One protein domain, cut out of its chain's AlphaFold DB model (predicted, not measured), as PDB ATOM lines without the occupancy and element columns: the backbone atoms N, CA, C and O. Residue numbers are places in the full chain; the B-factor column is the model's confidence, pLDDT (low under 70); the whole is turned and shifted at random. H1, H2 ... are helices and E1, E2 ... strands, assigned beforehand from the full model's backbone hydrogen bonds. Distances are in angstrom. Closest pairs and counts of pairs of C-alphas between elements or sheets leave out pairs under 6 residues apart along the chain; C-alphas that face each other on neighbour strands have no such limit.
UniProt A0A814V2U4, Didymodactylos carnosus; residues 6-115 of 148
ATOM      1  N   SER A   6     -14.390  -8.877  38.978       82.25
ATOM      2  CA  SER A   6     -13.210  -9.131  39.818       82.25
ATOM      3  C   SER A   6     -13.372 -10.477  40.502       82.25
ATOM      4  O   SER A   6     -14.401 -10.737  41.122       82.25
ATOM      5  N   LYS A   7     -12.361 -11.332  40.377       87.31
ATOM      6  CA  LYS A   7     -12.313 -12.673  40.958       87.31
ATOM      7  C   LYS A   7     -11.104 -12.766  41.876       87.31
ATOM      8  O   LYS A   7     -10.074 -12.137  41.628       87.31
ATOM      9  N   ILE A   8     -11.215 -13.556  42.934       88.06
ATOM     10  CA  ILE A   8     -10.105 -13.791  43.859       88.06
ATOM     11  C   ILE A   8      -9.671 -15.252  43.815       88.06
ATOM     12  O   ILE A   8     -10.489 -16.151  43.629       88.06
ATOM     13  N   LEU A   9      -8.380 -15.491  44.027       87.75
ATOM     14  CA  LEU A   9      -7.842 -16.808  44.334       87.75
ATOM     15  C   LEU A   9      -7.565 -16.866  45.839       87.75
ATOM     16  O   LEU A   9      -6.597 -16.294  46.344       87.75
ATOM     17  N   GLY A  10      -8.481 -17.500  46.569       86.38
ATOM     18  CA  GLY A  10      -8.586 -17.396  48.022       86.38
ATOM     19  C   GLY A  10      -8.454 -18.723  48.764       86.38
ATOM     20  O   GLY A  10      -8.446 -19.812  48.192       86.38
ATOM     21  N   LYS A  11      -8.373 -18.640  50.096       86.50
ATOM     22  CA  LYS A  11      -8.434 -19.820  50.971       86.50
ATOM     23  C   LYS A  11      -9.871 -20.341  51.018       86.50
ATOM     24  O   LYS A  11     -10.785 -19.559  51.258       86.50
ATOM     25  N   LYS A  12     -10.067 -21.661  50.928       86.06
ATOM     26  CA  LYS A  12     -11.395 -22.299  51.017       86.06
ATOM     27  C   LYS A  12     -12.189 -21.925  52.274       86.06
ATOM     28  O   LYS A  12     -13.408 -21.847  52.225       86.06
ATOM     29  N   SER A  13     -11.512 -21.620  53.383       85.25
ATOM     30  CA  SER A  13     -12.187 -21.181  54.608       85.25
ATOM     31  C   SER A  13     -12.926 -19.842  54.474       85.25
ATOM     32  O   SER A  13     -13.760 -19.545  55.317       85.25
ATOM     33  N   LEU A  14     -12.621 -19.026  53.456       83.88
ATOM     34  CA  LEU A  14     -13.300 -17.748  53.227       83.88
ATOM     35  C   LEU A  14     -14.760 -17.926  52.796       83.88
ATOM     36  O   LEU A  14     -15.549 -17.016  53.010       83.88
ATOM     37  N   ILE A  15     -15.133 -19.094  52.262       85.94
ATOM     38  CA  ILE A  15     -16.520 -19.414  51.886       85.94
ATOM     39  C   ILE A  15     -17.454 -19.378  53.106       85.94
ATOM     40  O   ILE A  15     -18.627 -19.044  52.976       85.94
ATOM     41  N   TYR A  16     -16.933 -19.687  54.299       85.62
ATOM     42  CA  TYR A  16     -17.720 -19.713  55.535       85.62
ATOM     43  C   TYR A  16     -17.986 -18.326  56.128       85.62
ATOM     44  O   TYR A  16     -18.740 -18.222  57.092       85.62
ATOM     45  N   LEU A  17     -17.373 -17.262  55.593       84.44
ATOM     46  CA  LEU A  17     -17.680 -15.909  56.041       84.44
ATOM     47  C   LEU A  17     -19.042 -15.488  55.473       84.44
ATOM     48  O   LEU A  17     -19.185 -15.436  54.247       84.44
ATOM     49  N   PRO A  18     -20.031 -15.160  56.324       81.81
ATOM     50  CA  PRO A  18     -21.324 -14.706  55.840       81.81
ATOM     51  C   PRO A  18     -21.153 -13.402  55.058       81.81
ATOM     52  O   PRO A  18     -20.265 -12.598  55.356       81.81
ATOM     53  N   ILE A  19     -22.010 -13.198  54.056       84.50
ATOM     54  CA  ILE A  19     -21.999 -12.041  53.150       84.50
ATOM     55  C   ILE A  19     -20.751 -12.024  52.251       84.50
ATOM     56  O   ILE A  19     -20.870 -12.305  51.064       84.50
ATOM     57  N   LEU A  20     -19.551 -11.777  52.787       84.50
ATOM     58  CA  LEU A  20     -18.315 -11.654  51.997       84.50
ATOM     59  C   LEU A  20     -17.931 -12.955  51.278       84.50
ATOM     60  O   LEU A  20     -17.613 -12.942  50.090       84.50
ATOM     61  N   GLY A  21     -17.984 -14.087  51.985       83.00
ATOM     62  CA  GLY A  21     -17.691 -15.398  51.410       83.00
ATOM     63  C   GLY A  21     -18.677 -15.768  50.310       83.00
ATOM     64  O   GLY A  21     -18.272 -16.231  49.246       83.00
ATOM     65  N   TRP A  22     -19.963 -15.493  50.535       87.75
ATOM     66  CA  TRP A  22     -21.022 -15.739  49.557       87.75
ATOM     67  C   TRP A  22     -20.884 -14.847  48.329       87.75
ATOM     68  O   TRP A  22     -20.992 -15.354  47.218       87.75
ATOM     69  N   CYS A  23     -20.558 -13.560  48.497       87.31
ATOM     70  CA  CYS A  23     -20.238 -12.677  47.377       87.31
ATOM     71  C   CYS A  23     -19.149 -13.290  46.490       87.31
ATOM     72  O   CYS A  23     -19.315 -13.354  45.276       87.31
ATOM     73  N   TRP A  24     -18.072 -13.819  47.077       87.19
ATOM     74  CA  TRP A  24     -17.016 -14.453  46.289       87.19
ATOM     75  C   TRP A  24     -17.458 -15.744  45.598       87.19
ATOM     76  O   TRP A  24     -17.077 -15.964  44.447       87.19
ATOM     77  N   VAL A  25     -18.304 -16.553  46.238       86.12
ATOM     78  CA  VAL A  25     -18.932 -17.716  45.588       86.12
ATOM     79  C   VAL A  25     -19.782 -17.280  44.391       86.12
ATOM     80  O   VAL A  25     -19.626 -17.834  43.307       86.12
ATOM     81  N   PHE A  26     -20.608 -16.240  44.539       85.12
ATOM     82  CA  PHE A  26     -21.444 -15.718  43.453       85.12
ATOM     83  C   PHE A  26     -20.639 -15.068  42.321       85.12
ATOM     84  O   PHE A  26     -21.075 -15.085  41.174       85.12
ATOM     85  N   THR A  27     -19.447 -14.538  42.606       84.06
ATOM     86  CA  THR A  27     -18.516 -14.050  41.568       84.06
ATOM     87  C   THR A  27     -17.718 -15.161  40.876       84.06
ATOM     88  O   THR A  27     -16.889 -14.859  40.015       84.06
ATOM     89  N   GLU A  28     -17.940 -16.430  41.240       84.38
ATOM     90  CA  GLU A  28     -17.171 -17.592  40.767       84.38
ATOM     91  C   GLU A  28     -15.664 -17.413  41.023       84.38
ATOM     92  O   GLU A  28     -14.822 -17.578  40.137       84.38
ATOM     93  N   SER A  29     -15.322 -16.979  42.239       86.06
ATOM     94  CA  SER A  29     -13.935 -16.924  42.701       86.06
ATOM     95  C   SER A  29     -13.387 -18.328  42.972       86.06
ATOM     96  O   SER A  29     -14.128 -19.241  43.334       86.06
ATOM     97  N   ILE A  30     -12.071 -18.491  42.837       86.50
ATOM     98  CA  ILE A  30     -11.394 -19.786  42.964       86.50
ATOM     99  C   ILE A  30     -10.940 -19.982  44.411       86.50
ATOM    100  O   ILE A  30     -10.266 -19.126  44.994       86.50
ATOM    101  N   PHE A  31     -11.258 -21.137  44.994       86.38
ATOM    102  CA  PHE A  31     -10.972 -21.430  46.397       86.38
ATOM    103  C   PHE A  31     -10.068 -22.652  46.564       86.38
ATOM    104  O   PHE A  31     -10.436 -23.771  46.218       86.38
ATOM    105  N   LEU A  32      -8.909 -22.458  47.197       86.25
ATOM    106  CA  LEU A  32      -7.889 -23.496  47.373       86.25
ATOM    107  C   LEU A  32      -7.757 -23.957  48.832       86.25
ATOM    108  O   LEU A  32      -7.925 -23.173  49.778       86.25
ATOM    109  N   LYS A  33      -7.413 -25.235  49.034       83.62
ATOM    110  CA  LYS A  33      -7.156 -25.838  50.357       83.62
ATOM    111  C   LYS A  33      -5.713 -25.638  50.848       83.62
ATOM    112  O   LYS A  33      -5.440 -25.929  52.008       83.62
ATOM    113  N   ARG A  34      -4.824 -25.076  50.018       78.81
ATOM    114  CA  ARG A  34      -3.368 -24.920  50.236       78.81
ATOM    115  C   ARG A  34      -2.595 -26.246  50.228       78.81
ATOM    116  O   ARG A  34      -1.493 -26.313  50.767       78.81
ATOM    117  N   ALA A  35      -3.150 -27.265  49.580       82.38
ATOM    118  CA  ALA A  35      -2.538 -28.570  49.375       82.38
ATOM    119  C   ALA A  35      -2.405 -28.823  47.868       82.38
ATOM    120  O   ALA A  35      -3.383 -29.134  47.192       82.38
ATOM    121  N   TRP A  36      -1.182 -28.699  47.341       79.44
ATOM    122  CA  TRP A  36      -0.915 -28.703  45.894       79.44
ATOM    123  C   TRP A  36      -1.479 -29.923  45.151       79.44
ATOM    124  O   TRP A  36      -1.990 -29.776  44.045       79.44
ATOM    125  N   GLN A  37      -1.412 -31.112  45.758       81.06
ATOM    126  CA  GLN A  37      -1.879 -32.358  45.137       81.06
ATOM    127  C   GLN A  37      -3.371 -32.310  44.784       81.06
ATOM    128  O   GLN A  37      -3.758 -32.716  43.694       81.06
ATOM    129  N   THR A  38      -4.201 -31.779  45.684       81.56
ATOM    130  CA  THR A  38      -5.645 -31.642  45.459       81.56
ATOM    131  C   THR A  38      -5.965 -30.376  44.671       81.56
ATOM    132  O   THR A  38      -6.804 -30.393  43.774       81.56
ATOM    133  N   ASP A  39      -5.273 -29.281  44.987       84.50
ATOM    134  CA  ASP A  39      -5.560 -27.958  44.438       84.50
ATOM    135  C   ASP A  39      -5.242 -27.854  42.941       84.50
ATOM    136  O   ASP A  39      -5.891 -27.078  42.252       84.50
ATOM    137  N   LYS A  40      -4.293 -28.642  42.410       85.75
ATOM    138  CA  LYS A  40      -3.944 -28.614  40.979       85.75
ATOM    139  C   LYS A  40      -5.149 -28.922  40.083       85.75
ATOM    140  O   LYS A  40      -5.393 -28.195  39.125       85.75
ATOM    141  N   ASN A  41      -5.884 -29.989  40.389       86.12
ATOM    142  CA  ASN A  41      -7.002 -30.434  39.555       86.12
ATOM    143  C   ASN A  41      -8.193 -29.478  39.664       86.12
ATOM    144  O   ASN A  41      -8.808 -29.159  38.653       86.12
ATOM    145  N   VAL A  42      -8.470 -28.985  40.877       86.56
ATOM    146  CA  VAL A  42      -9.514 -27.977  41.120       86.56
ATOM    147  C   VAL A  42      -9.196 -26.694  40.355       86.56
ATOM    148  O   VAL A  42     -10.030 -26.205  39.610       86.56
ATOM    149  N   LEU A  43      -7.959 -26.203  40.461       86.94
ATOM    150  CA  LEU A  43      -7.538 -24.979  39.792       86.94
ATOM    151  C   LEU A  43      -7.634 -25.102  38.263       86.94
ATOM    152  O   LEU A  43      -8.145 -24.190  37.626       86.94
ATOM    153  N   LEU A  44      -7.194 -26.222  37.674       86.50
ATOM    154  CA  LEU A  44      -7.342 -26.459  36.230       86.50
ATOM    155  C   LEU A  44      -8.809 -26.485  35.795       86.50
ATOM    156  O   LEU A  44      -9.150 -25.875  34.785       86.50
ATOM    157  N   HIS A  45      -9.660 -27.184  36.547       88.38
ATOM    158  CA  HIS A  45     -11.081 -27.287  36.239       88.38
ATOM    159  C   HIS A  45     -11.771 -25.922  36.294       88.38
ATOM    160  O   HIS A  45     -12.430 -25.536  35.331       88.38
ATOM    161  N   ASP A  46     -11.555 -25.169  37.374       86.94
ATOM    162  CA  ASP A  46     -12.162 -23.853  37.566       86.94
ATOM    163  C   ASP A  46     -11.686 -22.868  36.488       86.94
ATOM    164  O   ASP A  46     -12.489 -22.136  35.917       86.94
ATOM    165  N   ILE A  47     -10.391 -22.873  36.143       85.44
ATOM    166  CA  ILE A  47      -9.862 -22.022  35.065       85.44
ATOM    167  C   ILE A  47     -10.490 -22.382  33.719       85.44
ATOM    168  O   ILE A  47     -10.883 -21.481  32.981       85.44
ATOM    169  N   GLN A  48     -10.593 -23.674  33.399       85.69
ATOM    170  CA  GLN A  48     -11.179 -24.124  32.140       85.69
ATOM    171  C   GLN A  48     -12.651 -23.708  32.047       85.69
ATOM    172  O   GLN A  48     -13.067 -23.146  31.039       85.69
ATOM    173  N   GLN A  49     -13.415 -23.870  33.132       85.50
ATOM    174  CA  GLN A  49     -14.801 -23.404  33.197       85.50
ATOM    175  C   GLN A  49     -14.923 -21.891  33.002       85.50
ATOM    176  O   GLN A  49     -15.813 -21.443  32.280       85.50
ATOM    177  N   LEU A  50     -14.034 -21.097  33.607       81.44
ATOM    178  CA  LEU A  50     -14.014 -19.647  33.405       81.44
ATOM    179  C   LEU A  50     -13.708 -19.299  31.941       81.44
ATOM    180  O   LEU A  50     -14.389 -18.472  31.342       81.44
ATOM    181  N   VAL A  51     -12.710 -19.951  31.350       79.25
ATOM    182  CA  VAL A  51     -12.300 -19.732  29.959       79.25
ATOM    183  C   VAL A  51     -13.407 -20.096  28.967       79.25
ATOM    184  O   VAL A  51     -13.594 -19.363  27.997       79.25
ATOM    185  N   ASP A  52     -14.142 -21.180  29.218       82.69
ATOM    186  CA  ASP A  52     -15.182 -21.689  28.318       82.69
ATOM    187  C   ASP A  52     -16.513 -20.936  28.460       82.69
ATOM    188  O   ASP A  52     -17.233 -20.746  27.478       82.69
ATOM    189  N   LYS A  53     -16.858 -20.498  29.678       80.25
ATOM    190  CA  LYS A  53     -18.138 -19.839  29.969       80.25
ATOM    191  C   LYS A  53     -18.186 -18.388  29.499       80.25
ATOM    192  O   LYS A  53     -19.257 -17.901  29.129       80.25
ATOM    193  N   TYR A  54     -17.062 -17.675  29.545       76.62
ATOM    194  CA  TYR A  54     -17.025 -16.258  29.205       76.62
ATOM    195  C   TYR A  54     -16.678 -16.036  27.722       76.62
ATOM    196  O   TYR A  54     -15.714 -16.607  27.214       76.62
ATOM    197  N   PRO A  55     -17.435 -15.189  26.996       74.38
ATOM    198  CA  PRO A  55     -17.108 -14.857  25.614       74.38
ATOM    199  C   PRO A  55     -15.786 -14.081  25.544       74.38
ATOM    200  O   PRO A  55     -15.446 -13.349  26.469       74.38
ATOM    201  N   LYS A  56     -15.087 -14.147  24.399       67.94
ATOM    202  CA  LYS A  56     -13.751 -13.539  24.183       67.94
ATOM    203  C   LYS A  56     -13.628 -12.040  24.522       67.94
ATOM    204  O   LYS A  56     -12.519 -11.555  24.690       67.94
ATOM    205  N   ASN A  57     -14.742 -11.315  24.618       68.62
ATOM    206  CA  ASN A  57     -14.780  -9.879  24.923       68.62
ATOM    207  C   ASN A  57     -15.103  -9.578  26.399       68.62
ATOM    208  O   ASN A  57     -15.391  -8.431  26.747       68.62
ATOM    209  N   TYR A  58     -15.127 -10.598  27.260       73.25
ATOM    210  CA  TYR A  58     -15.372 -10.438  28.686       73.25
ATOM    211  C   TYR A  58     -14.048 -10.336  29.442       73.25
ATOM    212  O   TYR A  58     -13.268 -11.282  29.495       73.25
ATOM    213  N   PHE A  59     -13.811  -9.178  30.053       74.50
ATOM    214  CA  PHE A  59     -12.603  -8.923  30.829       74.50
ATOM    215  C   PHE A  59     -12.877  -9.150  32.314       74.50
ATOM    216  O   PHE A  59     -13.787  -8.546  32.893       74.50
ATOM    217  N   PHE A  60     -12.050  -9.977  32.949       79.12
ATOM    218  CA  PHE A  60     -12.050 -10.127  34.398       79.12
ATOM    219  C   PHE A  60     -10.645  -9.981  34.975       79.12
ATOM    220  O   PHE A  60      -9.656 -10.393  34.373       79.12
ATOM    221  N   THR A  61     -10.571  -9.408  36.172       84.88
ATOM    222  CA  THR A  61      -9.332  -9.280  36.939       84.88
ATOM    223  C   THR A  61      -9.272 -10.401  37.958       84.88
ATOM    224  O   THR A  61     -10.208 -10.568  38.742       84.88
ATOM    225  N   LEU A  62      -8.174 -11.154  37.976       86.00
ATOM    226  CA  LEU A  62      -7.945 -12.195  38.969       86.00
ATOM    227  C   LEU A  62      -6.863 -11.767  39.958       86.00
ATOM    228  O   LEU A  62      -5.702 -11.594  39.596       86.00
ATOM    229  N   PHE A  63      -7.247 -11.644  41.224       87.44
ATOM    230  CA  PHE A  63      -6.329 -11.324  42.307       87.44
ATOM    231  C   PHE A  63      -5.712 -12.602  42.879       87.44
ATOM    232  O   PHE A  63      -6.422 -13.466  43.400       87.44
ATOM    233  N   CYS A  64      -4.384 -12.709  42.814       85.69
ATOM    234  CA  CYS A  64      -3.624 -13.831  43.357       85.69
ATOM    235  C   CYS A  64      -2.455 -13.326  44.206       85.69
ATOM    236  O   CYS A  64      -1.589 -12.603  43.724       85.69
ATOM    237  N   SER A  65      -2.401 -13.736  45.474       84.62
ATOM    238  CA  SER A  65      -1.260 -13.452  46.347       84.62
ATOM    239  C   SER A  65      -0.262 -14.608  46.294       84.62
ATOM    240  O   SER A  65      -0.475 -15.643  46.929       84.62
ATOM    241  N   CYS A  66       0.844 -14.422  45.571       79.88
ATOM    242  CA  CYS A  66       1.857 -15.465  45.374       79.88
ATOM    243  C   CYS A  66       2.572 -15.871  46.671       79.88
ATOM    244  O   CYS A  66       2.973 -17.024  46.817       79.88
ATOM    245  N   GLU A  67       2.690 -14.968  47.644       79.75
ATOM    246  CA  GLU A  67       3.251 -15.282  48.966       79.75
ATOM    247  C   GLU A  67       2.335 -16.226  49.772       79.75
ATOM    248  O   GLU A  67       2.789 -17.023  50.590       79.75
ATOM    249  N   GLY A  68       1.017 -16.181  49.530       71.75
ATOM    250  CA  GLY A  68       0.014 -17.043  50.171       71.75
ATOM    251  C   GLY A  68      -0.219 -16.793  51.670       71.75
ATOM    252  O   GLY A  68      -1.156 -17.354  52.259       71.75
ATOM    253  N   THR A  69       0.588 -15.945  52.304       74.56
ATOM    254  CA  THR A  69       0.493 -15.563  53.715       74.56
ATOM    255  C   THR A  69       0.911 -14.118  53.907       74.56
ATOM    256  O   THR A  69       1.774 -13.636  53.192       74.56
ATOM    257  N   ARG A  70       0.329 -13.451  54.907       76.50
ATOM    258  CA  ARG A  70       0.775 -12.116  55.318       76.50
ATOM    259  C   ARG A  70       2.198 -12.175  55.857       76.50
ATOM    260  O   ARG A  70       2.550 -13.160  56.514       76.50
ATOM    261  N   PHE A  71       2.940 -11.101  55.617       77.50
ATOM    262  CA  PHE A  71       4.270 -10.903  56.161       77.50
ATOM    263  C   PHE A  71       4.226 -10.882  57.694       77.50
ATOM    264  O   PHE A  71       3.533 -10.064  58.298       77.50
ATOM    265  N   THR A  72       4.947 -11.813  58.313       80.62
ATOM    266  CA  THR A  72       5.281 -11.801  59.740       80.62
ATOM    267  C   THR A  72       6.739 -12.215  59.879       80.62
ATOM    268  O   THR A  72       7.214 -13.056  59.114       80.62
ATOM    269  N   GLU A  73       7.446 -11.648  60.856       79.25
ATOM    270  CA  GLU A  73       8.890 -11.868  61.007       79.25
ATOM    271  C   GLU A  73       9.233 -13.351  61.220       79.25
ATOM    272  O   GLU A  73      10.153 -13.885  60.606       79.25
ATOM    273  N   GLU A  74       8.408 -14.070  61.980       82.56
ATOM    274  CA  GLU A  74       8.534 -15.519  62.184       82.56
ATOM    275  C   GLU A  74       8.481 -16.310  60.865       82.56
ATOM    276  O   GLU A  74       9.316 -17.179  60.610       82.56
ATOM    277  N   LYS A  75       7.529 -15.977  59.981       81.38
ATOM    278  CA  LYS A  75       7.373 -16.646  58.677       81.38
ATOM    279  C   LYS A  75       8.463 -16.248  57.702       81.38
ATOM    280  O   LYS A  75       8.825 -17.042  56.836       81.38
ATOM    281  N   ARG A  76       8.998 -15.033  57.839       83.00
ATOM    282  CA  ARG A  76      10.177 -14.601  57.095       83.00
ATOM    283  C   ARG A  76      11.372 -15.473  57.464       83.00
ATOM    284  O   ARG A  76      12.013 -16.003  56.567       83.00
ATOM    285  N   LEU A  77      11.631 -15.694  58.753       83.75
ATOM    286  CA  LEU A  77      12.725 -16.560  59.209       83.75
ATOM    287  C   LEU A  77      12.576 -17.998  58.693       83.75
ATOM    288  O   LEU A  77      13.551 -18.582  58.221       83.75
ATOM    289  N   GLU A  78      11.365 -18.554  58.718       84.50
ATOM    290  CA  GLU A  78      11.086 -19.873  58.138       84.50
ATOM    291  C   GLU A  78      11.330 -19.891  56.620       84.50
ATOM    292  O   GLU A  78      12.018 -20.768  56.097       84.50
ATOM    293  N   SER A  79      10.848 -18.870  55.909       81.94
ATOM    294  CA  SER A  79      11.082 -18.712  54.474       81.94
ATOM    295  C   SER A  79      12.567 -18.571  54.131       81.94
ATOM    296  O   SER A  79      12.991 -19.055  53.086       81.94
ATOM    297  N   MET A  80      13.361 -17.929  54.987       84.38
ATOM    298  CA  MET A  80      14.803 -17.753  54.799       84.38
ATOM    299  C   MET A  80      15.561 -19.070  54.965       84.38
ATOM    300  O   MET A  80      16.487 -19.336  54.203       84.38
ATOM    301  N   LYS A  81      15.138 -19.934  55.897       86.50
ATOM    302  CA  LYS A  81      15.678 -21.300  56.003       86.50
ATOM    303  C   LYS A  81      15.435 -22.078  54.710       86.50
ATOM    304  O   LYS A  81      16.377 -22.614  54.136       86.50
ATOM    305  N   ILE A  82      14.206 -22.025  54.191       84.19
ATOM    306  CA  ILE A  82      13.843 -22.663  52.916       84.19
ATOM    307  C   ILE A  82      14.634 -22.058  51.744       84.19
ATOM    308  O   ILE A  82      14.998 -22.782  50.818       84.19
ATOM    309  N   ALA A  83      14.897 -20.746  51.758       85.44
ATOM    310  CA  ALA A  83      15.702 -20.080  50.732       85.44
ATOM    311  C   ALA A  83      17.134 -20.623  50.715       85.44
ATOM    312  O   ALA A  83      17.617 -21.019  49.656       85.44
ATOM    313  N   ARG A  84      17.766 -20.717  51.891       85.75
ATOM    314  CA  ARG A  84      19.123 -21.257  52.062       85.75
ATOM    315  C   ARG A  84      19.217 -22.712  51.628       85.75
ATOM    316  O   ARG A  84      20.106 -23.059  50.864       85.75
ATOM    317  N   GLU A  85      18.265 -23.543  52.046       88.31
ATOM    318  CA  GLU A  85      18.208 -24.957  51.652       88.31
ATOM    319  C   GLU A  85      18.077 -25.142  50.135       88.31
ATOM    320  O   GLU A  85      18.603 -26.097  49.570       88.31
ATOM    321  N   LYS A  86      17.373 -24.227  49.461       83.19
ATOM    322  CA  LYS A  86      17.122 -24.285  48.015       83.19
ATOM    323  C   LYS A  86      18.087 -23.440  47.183       83.19
ATOM    324  O   LYS A  86      17.871 -23.338  45.978       83.19
ATOM    325  N   ASN A  87      19.118 -22.848  47.794       83.50
ATOM    326  CA  ASN A  87      20.050 -21.911  47.150       83.50
ATOM    327  C   ASN A  87      19.342 -20.758  46.404       83.50
ATOM    328  O   ASN A  87      19.749 -20.353  45.317       83.50
ATOM    329  N   LEU A  88      18.247 -20.250  46.972       83.31
ATOM    330  CA  LEU A  88      17.506 -19.100  46.457       83.31
ATOM    331  C   LEU A  88      17.990 -17.803  47.124       83.31
ATOM    332  O   LEU A  88      18.440 -17.844  48.272       83.31
ATOM    333  N   PRO A  89      17.867 -16.642  46.452       81.31
ATOM    334  CA  PRO A  89      18.264 -15.364  47.028       81.31
ATOM    335  C   PRO A  89      17.452 -15.042  48.287       81.31
ATOM    336  O   PRO A  89      16.228 -15.196  48.330       81.31
ATOM    337  N   GLU A  90      18.151 -14.562  49.310       77.38
ATOM    338  CA  GLU A  90      17.561 -14.146  50.577       77.38
ATOM    339  C   GLU A  90      16.803 -12.818  50.407       77.38
ATOM    340  O   GLU A  90      17.389 -11.772  50.127       77.38
ATOM    341  N   LEU A  91      15.477 -12.857  50.571       79.00
ATOM    342  CA  LEU A  91      14.612 -11.685  50.429       79.00
ATOM    343  C   LEU A  91      14.457 -10.955  51.772       79.00
ATOM    344  O   LEU A  91      14.088 -11.547  52.787       79.00
ATOM    345  N   LYS A  92      14.710  -9.639  51.775       75.56
ATOM    346  CA  LYS A  92      14.649  -8.808  52.994       75.56
ATOM    347  C   LYS A  92      13.221  -8.434  53.405       75.56
ATOM    348  O   LYS A  92      12.895  -8.515  54.583       75.56
ATOM    349  N   TYR A  93      12.389  -8.036  52.442       78.25
ATOM    350  CA  TYR A  93      11.044  -7.484  52.684       78.25
ATOM    351  C   TYR A  93       9.904  -8.400  52.218       78.25
ATOM    352  O   TYR A  93       8.739  -8.064  52.393       78.25
ATOM    353  N   HIS A  94      10.236  -9.557  51.637       79.62
ATOM    354  CA  HIS A  94       9.273 -10.473  51.031       79.62
ATOM    355  C   HIS A  94       9.432 -11.888  51.576       79.62
ATOM    356  O   HIS A  94      10.527 -12.317  51.941       79.62
ATOM    357  N   ILE A  95       8.325 -12.621  51.584       83.50
ATOM    358  CA  ILE A  95       8.327 -14.075  51.749       83.50
ATOM    359  C   ILE A  95       8.568 -14.702  50.370       83.50
ATOM    360  O   ILE A  95       8.166 -14.143  49.351       83.50
ATOM    361  N   LEU A  96       9.209 -15.872  50.315       81.75
ATOM    362  CA  LEU A  96       9.409 -16.577  49.050       81.75
ATOM    363  C   LEU A  96       8.062 -16.844  48.349       81.75
ATOM    364  O   LEU A  96       7.200 -17.537  48.911       81.75
ATOM    365  N   PRO A  97       7.870 -16.354  47.111       81.75
ATOM    366  CA  PRO A  97       6.627 -16.551  46.388       81.75
ATOM    367  C   PRO A  97       6.456 -18.016  45.978       81.75
ATOM    368  O   PRO A  97       7.377 -18.693  45.516       81.75
ATOM    369  N   ARG A  98       5.226 -18.516  46.091       82.19
ATOM    370  CA  ARG A  98       4.827 -19.844  45.623       82.19
ATOM    371  C   ARG A  98       4.399 -19.759  44.159       82.19
ATOM    372  O   ARG A  98       3.233 -19.537  43.846       82.19
ATOM    373  N   THR A  99       5.337 -19.991  43.249       82.38
ATOM    374  CA  THR A  99       5.142 -19.795  41.798       82.38
ATOM    375  C   THR A  99       4.286 -20.861  41.106       82.38
ATOM    376  O   THR A  99       3.746 -20.604  40.032       82.38
ATOM    377  N   LYS A 100       4.109 -22.051  41.701       84.81
ATOM    378  CA  LYS A 100       3.401 -23.182  41.062       84.81
ATOM    379  C   LYS A 100       1.953 -22.858  40.673       84.81
ATOM    380  O   LYS A 100       1.543 -23.158  39.557       84.81
ATOM    381  N   GLY A 101       1.198 -22.243  41.588       83.44
ATOM    382  CA  GLY A 101      -0.202 -21.874  41.348       83.44
ATOM    383  C   GLY A 101      -0.337 -20.799  40.273       83.44
ATOM    384  O   GLY A 101      -1.150 -20.949  39.368       83.44
ATOM    385  N   LEU A 102       0.519 -19.772  40.324       84.88
ATOM    386  CA  LEU A 102       0.559 -18.716  39.312       84.88
ATOM    387  C   LEU A 102       0.932 -19.267  37.929       84.88
ATOM    388  O   LEU A 102       0.298 -18.919  36.943       84.88
ATOM    389  N   THR A 103       1.930 -20.149  37.848       87.19
ATOM    390  CA  THR A 103       2.373 -20.722  36.566       87.19
ATOM    391  C   THR A 103       1.243 -21.502  35.899       87.19
ATOM    392  O   THR A 103       0.966 -21.308  34.720       87.19
ATOM    393  N   LEU A 104       0.550 -22.346  36.668       87.06
ATOM    394  CA  LEU A 104      -0.592 -23.117  36.180       87.06
ATOM    395  C   LEU A 104      -1.754 -22.201  35.757       87.06
ATOM    396  O   LEU A 104      -2.400 -22.443  34.741       87.06
ATOM    397  N   LEU A 105      -1.980 -21.124  36.511       85.88
ATOM    398  CA  LEU A 105      -2.981 -20.115  36.193       85.88
ATOM    399  C   LEU A 105      -2.692 -19.408  34.863       85.88
ATOM    400  O   LEU A 105      -3.567 -19.325  34.003       85.88
ATOM    401  N   LEU A 106      -1.456 -18.941  34.676       85.19
ATOM    402  CA  LEU A 106      -1.029 -18.276  33.447       85.19
ATOM    403  C   LEU A 106      -1.098 -19.220  32.247       85.19
ATOM    404  O   LEU A 106      -1.536 -18.806  31.180       85.19
ATOM    405  N   GLN A 107      -0.742 -20.496  32.421       85.25
ATOM    406  CA  GLN A 107      -0.876 -21.504  31.365       85.25
ATOM    407  C   GLN A 107      -2.336 -21.711  30.944       85.25
ATOM    408  O   GLN A 107      -2.612 -21.789  29.748       85.25
ATOM    409  N   GLY A 108      -3.266 -21.766  31.903       81.69
ATOM    410  CA  GLY A 108      -4.688 -21.971  31.616       81.69
ATOM    411  C   GLY A 108      -5.371 -20.760  30.967       81.69
ATOM    412  O   GLY A 108      -6.213 -20.934  30.092       81.69
ATOM    413  N   ILE A 109      -4.984 -19.534  31.339       80.19
ATOM    414  CA  ILE A 109      -5.629 -18.297  30.848       80.19
ATOM    415  C   ILE A 109      -4.848 -17.662  29.682       80.19
ATOM    416  O   ILE A 109      -5.314 -16.689  29.103       80.19
ATOM    417  N   ASN A 110      -3.705 -18.217  29.259       73.25
ATOM    418  CA  ASN A 110      -2.760 -17.601  28.306       73.25
ATOM    419  C   ASN A 110      -3.403 -16.969  27.050       73.25
ATOM    420  O   ASN A 110      -2.938 -15.956  26.547       73.25
ATOM    421  N   LYS A 111      -4.504 -17.537  26.543       70.38
ATOM    422  CA  LYS A 111      -5.206 -17.035  25.347       70.38
ATOM    423  C   LYS A 111      -6.127 -15.827  25.593       70.38
ATOM    424  O   LYS A 111      -6.600 -15.242  24.625       70.38
ATOM    425  N   GLN A 112      -6.420 -15.488  26.849       70.88
ATOM    426  CA  GLN A 112      -7.345 -14.419  27.259       70.88
ATOM    427  C   GLN A 112      -6.691 -13.352  28.159       70.88
ATOM    428  O   GLN A 112      -7.332 -12.356  28.490       70.88
ATOM    429  N   VAL A 113      -5.429 -13.526  28.568       73.50
ATOM    430  CA  VAL A 113      -4.731 -12.541  29.412       73.50
ATOM    431  C   VAL A 113      -4.337 -11.319  28.582       73.50
ATOM    432  O   VAL A 113      -3.591 -11.427  27.616       73.50
ATOM    433  N   THR A 114      -4.799 -10.140  28.997       75.50
ATOM    434  CA  THR A 114      -4.378  -8.852  28.414       75.50
ATOM    435  C   THR A 114      -3.064  -8.345  29.014       75.50
ATOM    436  O   THR A 114      -2.289  -7.685  28.334       75.50
ATOM    437  N   GLY A 115      -2.797  -8.660  30.284       82.38
ATOM    438  CA  GLY A 115      -1.574  -8.272  30.979       82.38
ATOM    439  C   GLY A 115      -1.525  -8.823  32.402       82.38
ATOM    440  O   GLY A 115      -2.542  -9.243  32.955       82.38
TER     441      GLY A 115
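What this domain is: This is residues 6 to 115 of the 148 residues of a protein of Didymodactylos carnosus (UniProt A0A814V2U4). A small parallel sheet of three short strands, E2, E1 and E3, forms the middle of a body in which H2 covers one face and H3 runs by the sheet with H5 packed side by side on it. H4 lies well away from this body, at one end of the longest axis, reached through residues 64 to 72 and left through residues 86 to 98. The printed part has 110 residues, with five named helices and three named strands in the order E1 H1 H2 E2 H3 E3 H4 H5, mostly helix. The whole is only just compact, close to loose, with a radius of gyration of the C-alphas of 15.8 A and spans of 45 by 34 by 25 A.

How they stand to each other: Start at E1, residues 6 to 11, the inner strand. Its residues 6 to 8 pair with E3, residues 60 to 63, parallel at 30 degrees: look for N 7 and O 61, 2.8 A apart. Its residues 9 to 11 pair with E2, residues 30 to 32, parallel at 12 degrees, with N 10 and O 30 at 2.9 A. H1, residues 12 to 16, only grazes the sheet with residues 12 to 15. H2, residues 20 to 26, touches H1 only at the corner, closest at the C-alphas of Ile 15 and Gly 21, 4.2 A. H2 is on the sheet at a height of 9.3 A, over E1, and only just across the strands at 62 degrees to E1 on the local plane. E1, H1, H2 and E2 make a strand-helix-strand unit, two parallel neighbour strands joined through helices, with a right-handed crossover. H3, residues 36 to 53, only grazes the sheet with residues 38 to 50; E2, H3 and E3 make a split unit, with E1 between its strands, also right-handed. H5, residues 99 to 109, touches H3 at a shallow tilt of 23 degrees, the same way, closest at the C-alphas of Ile 47 and Gly 108, 6.2 A. H4, residues 73 to 85, is apart from H3 and H5. Every O i to N i+4 pair is within hydrogen-bond range in H2, H4 and H5; H3 has 12 of 14, and H1 has 0 of 1 but 2 of 2 O i to N i+3 pairs.

Where its parts are: Find C-alpha 6 at (-13.210, -9.131, 39.818); from there E1 runs 16.2 A. H3 starts at C-alpha 36, (-0.915, -28.703, 45.894), and runs 25.1 A. H4 is 18.6 A long, and H5, 15.4 A long, ends at C-alpha 109, (-5.629, -18.297, 30.848).

The domain as a whole: The C-alphas farthest apart, of Pro 55 and Arg 84, are 45.3 A apart. The printed part has no cut. The link from H4 to H5 is long, 13 residues. Residues 56 to 57 are under 70 in pLDDT.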